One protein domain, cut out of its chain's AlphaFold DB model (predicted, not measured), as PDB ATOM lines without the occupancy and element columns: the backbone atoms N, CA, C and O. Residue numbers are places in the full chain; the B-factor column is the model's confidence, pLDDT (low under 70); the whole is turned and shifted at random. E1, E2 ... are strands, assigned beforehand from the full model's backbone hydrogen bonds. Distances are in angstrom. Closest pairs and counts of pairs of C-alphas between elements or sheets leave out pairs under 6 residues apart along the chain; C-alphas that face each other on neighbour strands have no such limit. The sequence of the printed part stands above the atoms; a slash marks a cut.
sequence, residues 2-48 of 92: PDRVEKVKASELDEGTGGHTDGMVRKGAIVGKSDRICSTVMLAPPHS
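This is residues 2 to 48 of the 92 residues of the protein "Cupin_2 domain-containing protein" of Monascus purpureus (UniProt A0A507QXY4). A loose rod with little regular structure: a long stretch with no named element, residues 2 to 24, leads into one small two-stranded hairpin, E1 and E2, whose wide loop is residues 29 to 39. The two ends of the printed part lie toward opposite ends of the rod. The printed part has 47 residues, with no named helix and two antiparallel strands, E1 then E2; the class is all strand, with 8 residues in named elements. The radius of gyration of the C-alphas is 12.3 A, and the spans are 44 by 22 by 15 A.

E1, residues 25 to 28, and E2, residues 40 to 43, form a hairpin, antiparallel at 162 degrees between their directions. The C-alphas of Arg 26 and Met 42 face each other at 4.6 A. N 27 and O 41 are within hydrogen-bond range at 2.8 A, as are N 25 and O 43 at 2.9 A.

E1 begins at C-alpha 25 (53.221, -18.777, 20.287) and is 10.0 A long. E2 is 9.8 A long and ends at C-alpha 43 (50.597, -22.899, 21.753).

The C-alphas farthest apart, of Asp 3 and His 47, are 44.4 A apart. The printed part has no cut, and the link from E1 to E2, 11 residues, is long. Residues 16 to 22 have pLDDT under 70.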
ATOM      1  N   PRO A   2      32.904 -22.099  -6.201       72.25
ATOM      2  CA  PRO A   2      34.182 -21.483  -5.870       72.25
ATOM      3  C   PRO A   2      35.217 -21.925  -6.907       72.25
ATOM      4  O   PRO A   2      35.317 -23.106  -7.232       72.25
ATOM      5  N   ASP A   3      35.931 -20.957  -7.458       85.00
ATOM      6  CA  ASP A   3      37.003 -21.129  -8.438       85.00
ATOM      7  C   ASP A   3      38.364 -21.367  -7.763       85.00
ATOM      8  O   ASP A   3      39.328 -21.750  -8.427       85.00
ATOM      9  N   ARG A   4      38.441 -21.187  -6.435       86.94
ATOM     10  CA  ARG A   4      39.671 -21.318  -5.651       86.94
ATOM     11  C   ARG A   4      39.429 -21.842  -4.231       86.94
ATOM     12  O   ARG A   4      38.451 -21.487  -3.578       86.94
ATOM     13  N   VAL A   5      40.370 -22.655  -3.743       92.50
ATOM     14  CA  VAL A   5      40.440 -23.156  -2.360       92.50
ATOM     15  C   VAL A   5      41.845 -22.908  -1.820       92.50
ATOM     16  O   VAL A   5      42.824 -23.329  -2.433       92.50
ATOM     17  N   GLU A   6      41.943 -22.250  -0.665       92.75
ATOM     18  CA  GLU A   6      43.219 -22.044   0.023       92.75
ATOM     19  C   GLU A   6      43.538 -23.227   0.941       92.75
ATOM     20  O   GLU A   6      42.700 -23.677   1.722       92.75
ATOM     21  N   LYS A   7      44.780 -23.709   0.872       93.50
ATOM     22  CA  LYS A   7      45.322 -24.746   1.751       93.50
ATOM     23  C   LYS A   7      46.667 -24.277   2.286       93.50
ATOM     24  O   LYS A   7      47.515 -23.856   1.506       93.50
ATOM     25  N   VAL A   8      46.881 -24.446   3.586       93.88
ATOM     26  CA  VAL A   8      48.188 -24.280   4.234       93.88
ATOM     27  C   VAL A   8      48.558 -25.592   4.905       93.88
ATOM     28  O   VAL A   8      47.742 -26.182   5.619       93.88
ATOM     29  N   LYS A   9      49.753 -26.120   4.615       94.62
ATOM     30  CA  LYS A   9      50.210 -27.356   5.260       94.62
ATOM     31  C   LYS A   9      50.602 -27.069   6.706       94.62
ATOM     32  O   LYS A   9      51.112 -26.001   7.019       94.62
ATOM     33  N   ALA A  10      50.475 -28.068   7.575       93.75
ATOM     34  CA  ALA A  10      50.935 -27.954   8.961       93.75
ATOM     35  C   ALA A  10      52.434 -27.592   9.070       93.75
ATOM     36  O   ALA A  10      52.835 -26.896   9.996       93.75
ATOM     37  N   SER A  11      53.255 -28.029   8.109       93.62
ATOM     38  CA  SER A  11      54.684 -27.694   8.017       93.62
ATOM     39  C   SER A  11      54.967 -26.268   7.528       93.62
ATOM     40  O   SER A  11      56.116 -25.848   7.549       93.62
ATOM     41  N   GLU A  12      53.952 -25.558   7.038       91.81
ATOM     42  CA  GLU A  12      54.038 -24.199   6.484       91.81
ATOM     43  C   GLU A  12      53.412 -23.163   7.437       91.81
ATOM     44  O   GLU A  12      53.253 -22.005   7.064       91.81
ATOM     45  N   LEU A  13      53.031 -23.572   8.654       91.62
ATOM     46  CA  LEU A  13      52.503 -22.659   9.664       91.62
ATOM     47  C   LEU A  13      53.584 -21.661  10.090       91.62
ATOM     48  O   LEU A  13      54.663 -22.061  10.527       91.62
ATOM     49  N   ASP A  14      53.265 -20.374  10.005       81.62
ATOM     50  CA  ASP A  14      54.230 -19.288  10.174       81.62
ATOM     51  C   ASP A  14      54.084 -18.605  11.543       81.62
ATOM     52  O   ASP A  14      53.038 -18.044  11.867       81.62
ATOM     53  N   GLU A  15      55.141 -18.641  12.355       71.25
ATOM     54  CA  GLU A  15      55.190 -18.007  13.681       71.25
ATOM     55  C   GLU A  15      55.184 -16.468  13.621       71.25
ATOM     56  O   GLU A  15      54.823 -15.828  14.604       71.25
ATOM     57  N   GLY A  16      55.537 -15.867  12.479       65.00
ATOM     58  CA  GLY A  16      55.605 -14.415  12.298       65.00
ATOM     59  C   GLY A  16      54.275 -13.750  11.934       65.00
ATOM     60  O   GLY A  16      54.129 -12.541  12.097       65.00
ATOM     61  N   THR A  17      53.280 -14.510  11.466       66.12
ATOM     62  CA  THR A  17      51.982 -13.958  11.014       66.12
ATOM     63  C   THR A  17      50.850 -14.126  12.023       66.12
ATOM     64  O   THR A  17      49.783 -13.541  11.844       66.12
ATOM     65  N   GLY A  18      51.054 -14.889  13.101       60.81
ATOM     66  CA  GLY A  18      50.039 -15.111  14.136       60.81
ATOM     67  C   GLY A  18      49.917 -13.988  15.173       60.81
ATOM     68  O   GLY A  18      49.017 -14.043  16.009       60.81
ATOM     69  N   GLY A  19      50.813 -12.997  15.129       62.59
ATOM     70  CA  GLY A  19      50.979 -11.986  16.173       62.59
ATOM     71  C   GLY A  19      51.750 -12.523  17.383       62.59
ATOM     72  O   GLY A  19      51.641 -13.693  17.749       62.59
ATOM     73  N   HIS A  20      52.531 -11.656  18.027       55.25
ATOM     74  CA  HIS A  20      53.259 -11.994  19.246       55.25
ATOM     75  C   HIS A  20      52.541 -11.393  20.454       55.25
ATOM     76  O   HIS A  20      52.450 -10.177  20.598       55.25
ATOM     77  N   THR A  21      52.035 -12.257  21.329       64.56
ATOM     78  CA  THR A  21      51.701 -11.891  22.708       64.56
ATOM     79  C   THR A  21      52.655 -12.644  23.613       64.56
ATOM     80  O   THR A  21      52.794 -13.859  23.447       64.56
ATOM     81  N   ASP A  22      53.287 -11.957  24.564       67.38
ATOM     82  CA  ASP A  22      54.143 -12.612  25.554       67.38
ATOM     83  C   ASP A  22      53.416 -13.806  26.187       67.38
ATOM     84  O   ASP A  22      52.227 -13.741  26.501       67.38
ATOM     85  N   GLY A  23      54.126 -14.930  26.312       73.69
ATOM     86  CA  GLY A  23      53.598 -16.157  26.909       73.69
ATOM     87  C   GLY A  23      52.826 -17.096  25.972       73.69
ATOM     88  O   GLY A  23      52.475 -18.191  26.415       73.69
ATOM     89  N   MET A  24      52.588 -16.748  24.700       85.88
ATOM     90  CA  MET A  24      51.950 -17.649  23.723       85.88
ATOM     91  C   MET A  24      52.562 -17.542  22.322       85.88
ATOM     92  O   MET A  24      52.742 -16.453  21.785       85.88
ATOM     93  N   VAL A  25      52.808 -18.692  21.694       87.75
ATOM     94  CA  VAL A  25      53.221 -18.777  20.287       87.75
ATOM     95  C   VAL A  25      51.977 -18.938  19.422       87.75
ATOM     96  O   VAL A  25      51.190 -19.861  19.634       87.75
ATOM     97  N   ARG A  26      51.807 -18.069  18.426       89.94
ATOM     98  CA  ARG A  26      50.719 -18.152  17.446       89.94
ATOM     99  C   ARG A  26      51.308 -18.398  16.069       89.94
ATOM    100  O   ARG A  26      52.138 -17.628  15.605       89.94
ATOM    101  N   LYS A  27      50.867 -19.467  15.414       92.56
ATOM    102  CA  LYS A  27      51.287 -19.810  14.054       92.56
ATOM    103  C   LYS A  27      50.145 -19.555  13.083       92.56
ATOM    104  O   LYS A  27      49.073 -20.140  13.243       92.56
ATOM    105  N   GLY A  28      50.347 -18.687  12.102       93.00
ATOM    106  CA  GLY A  28      49.355 -18.366  11.084       93.00
ATOM    107  C   GLY A  28      49.034 -19.572  10.205       93.00
ATOM    108  O   GLY A  28      49.941 -20.232   9.701       93.00
ATOM    109  N   ALA A  29      47.740 -19.852  10.020       94.31
ATOM    110  CA  ALA A  29      47.253 -20.842   9.062       94.31
ATOM    111  C   ALA A  29      46.516 -20.149   7.908       94.31
ATOM    112  O   ALA A  29      46.975 -20.185   6.775       94.31
ATOM    113  N   ILE A  30      45.410 -19.456   8.182       93.81
ATOM    114  CA  ILE A  30      44.611 -18.731   7.175       93.81
ATOM    115  C   ILE A  30      44.655 -17.228   7.490       93.81
ATOM    116  O   ILE A  30      43.635 -16.592   7.714       93.81
ATOM    117  N   VAL A  31      45.852 -16.643   7.571       91.75
ATOM    118  CA  VAL A  31      46.035 -15.200   7.827       91.75
ATOM    119  C   VAL A  31      46.198 -14.456   6.500       91.75
ATOM    120  O   VAL A  31      46.973 -14.877   5.644       91.75
ATOM    121  N   GLY A  32      45.434 -13.375   6.297       89.62
ATOM    122  CA  GLY A  32      45.474 -12.573   5.062       89.62
ATOM    123  C   GLY A  32      44.938 -13.288   3.813       89.62
ATOM    124  O   GLY A  32      45.144 -12.827   2.692       89.62
ATOM    125  N   LYS A  33      44.273 -14.435   3.989       91.25
ATOM    126  CA  LYS A  33      43.696 -15.253   2.908       91.25
ATOM    127  C   LYS A  33      42.206 -14.999   2.686       91.25
ATOM    128  O   LYS A  33      41.683 -15.339   1.630       91.25
ATOM    129  N   SER A  34      41.529 -14.425   3.677       91.38
ATOM    130  CA  SER A  34      40.133 -14.003   3.618       91.38
ATOM    131  C   SER A  34      39.972 -12.695   4.387       91.38
ATOM    132  O   SER A  34      40.688 -12.430   5.347       91.38
ATOM    133  N   ASP A  35      39.019 -11.894   3.937       91.06
ATOM    134  CA  ASP A  35      38.501 -10.687   4.577       91.06
ATOM    135  C   ASP A  35      37.465 -10.974   5.677       91.06
ATOM    136  O   ASP A  35      37.080 -10.067   6.411       91.06
ATOM    137  N   ARG A  36      37.000 -12.225   5.797       91.50
ATOM    138  CA  ARG A  36      35.915 -12.621   6.707       91.50
ATOM    139  C   ARG A  36      36.364 -13.504   7.860       91.50
ATOM    140  O   ARG A  36      35.782 -13.428   8.933       91.50
ATOM    141  N   ILE A  37      37.346 -14.372   7.631       92.88
ATOM    142  CA  ILE A  37      37.847 -15.301   8.648       92.88
ATOM    143  C   ILE A  37      39.367 -15.351   8.632       92.88
ATOM    144  O   ILE A  37      40.004 -15.174   7.593       92.88
ATOM    145  N   CYS A  38      39.936 -15.691   9.780       93.00
ATOM    146  CA  CYS A  38      41.312 -16.134   9.872       93.00
ATOM    147  C   CYS A  38      41.414 -17.346  10.794       93.00
ATOM    148  O   CYS A  38      40.482 -17.673  11.528       93.00
ATOM    149  N   SER A  39      42.542 -18.043  10.740       94.25
ATOM    150  CA  SER A  39      42.827 -19.106  11.697       94.25
ATOM    151  C   SER A  39      44.308 -19.166  12.022       94.25
ATOM    152  O   SER A  39      45.174 -18.901  11.179       94.25
ATOM    153  N   THR A  40      44.587 -19.521  13.270       94.12
ATOM    154  CA  THR A  40      45.935 -19.689  13.803       94.12
ATOM    155  C   THR A  40      45.993 -20.949  14.659       94.12
ATOM    156  O   THR A  40      44.976 -21.432  15.155       94.12
ATOM    157  N   VAL A  41      47.195 -21.491  14.832       94.69
ATOM    158  CA  VAL A  41      47.490 -22.500  15.849       94.69
ATOM    159  C   VAL A  41      48.147 -21.797  17.024       94.69
ATOM    160  O   VAL A  41      49.218 -21.212  16.875       94.69
ATOM    161  N   MET A  42      47.516 -21.867  18.190       92.62
ATOM    162  CA  MET A  42      48.033 -21.275  19.418       92.62
ATOM    163  C   MET A  42      48.684 -22.347  20.292       92.62
ATOM    164  O   MET A  42      48.092 -23.397  20.541       92.62
ATOM    165  N   LEU A  43      49.897 -22.079  20.772       92.06
ATOM    166  CA  LEU A  43      50.597 -22.899  21.753       92.06
ATOM    167  C   LEU A  43      50.950 -22.050  22.972       92.06
ATOM    168  O   LEU A  43      51.696 -21.075  22.871       92.06
ATOM    169  N   ALA A  44      50.437 -22.458  24.126       91.81
ATOM    170  CA  ALA A  44      50.768 -21.881  25.419       91.81
ATOM    171  C   ALA A  44      51.650 -22.868  26.202       91.81
ATOM    172  O   ALA A  44      51.263 -24.034  26.346       91.81
ATOM    173  N   PRO A  45      52.839 -22.457  26.680       91.44
ATOM    174  CA  PRO A  45      53.572 -23.210  27.689       91.44
ATOM    175  C   PRO A  45      52.730 -23.434  28.960       91.44
ATOM    176  O   PRO A  45      51.826 -22.651  29.251       91.44
ATOM    177  N   PRO A  46      53.027 -24.478  29.754       92.12
ATOM    178  CA  PRO A  46      52.385 -24.659  31.051       92.12
ATOM    179  C   PRO A  46      52.519 -23.407  31.924       92.12
ATOM    180  O   PRO A  46      53.590 -22.803  31.983       92.12
ATOM    181  N   HIS A  47      51.439 -23.048  32.620       90.50
ATOM    182  CA  HIS A  47      51.383 -21.893  33.524       90.50
ATOM    183  C   HIS A  47      51.688 -20.538  32.859       90.50
ATOM    184  O   HIS A  47      52.167 -19.622  33.525       90.50
ATOM    185  N   SER A  48      51.399 -20.391  31.563       91.06
ATOM    186  CA  SER A  48      51.440 -19.101  30.872       91.06
ATOM    187  C   SER A  48      50.041 -18.557  30.575       91.06
ATOM    188  O   SER A  48      49.035 -19.269  30.633       91.06
TER     189      SER A  48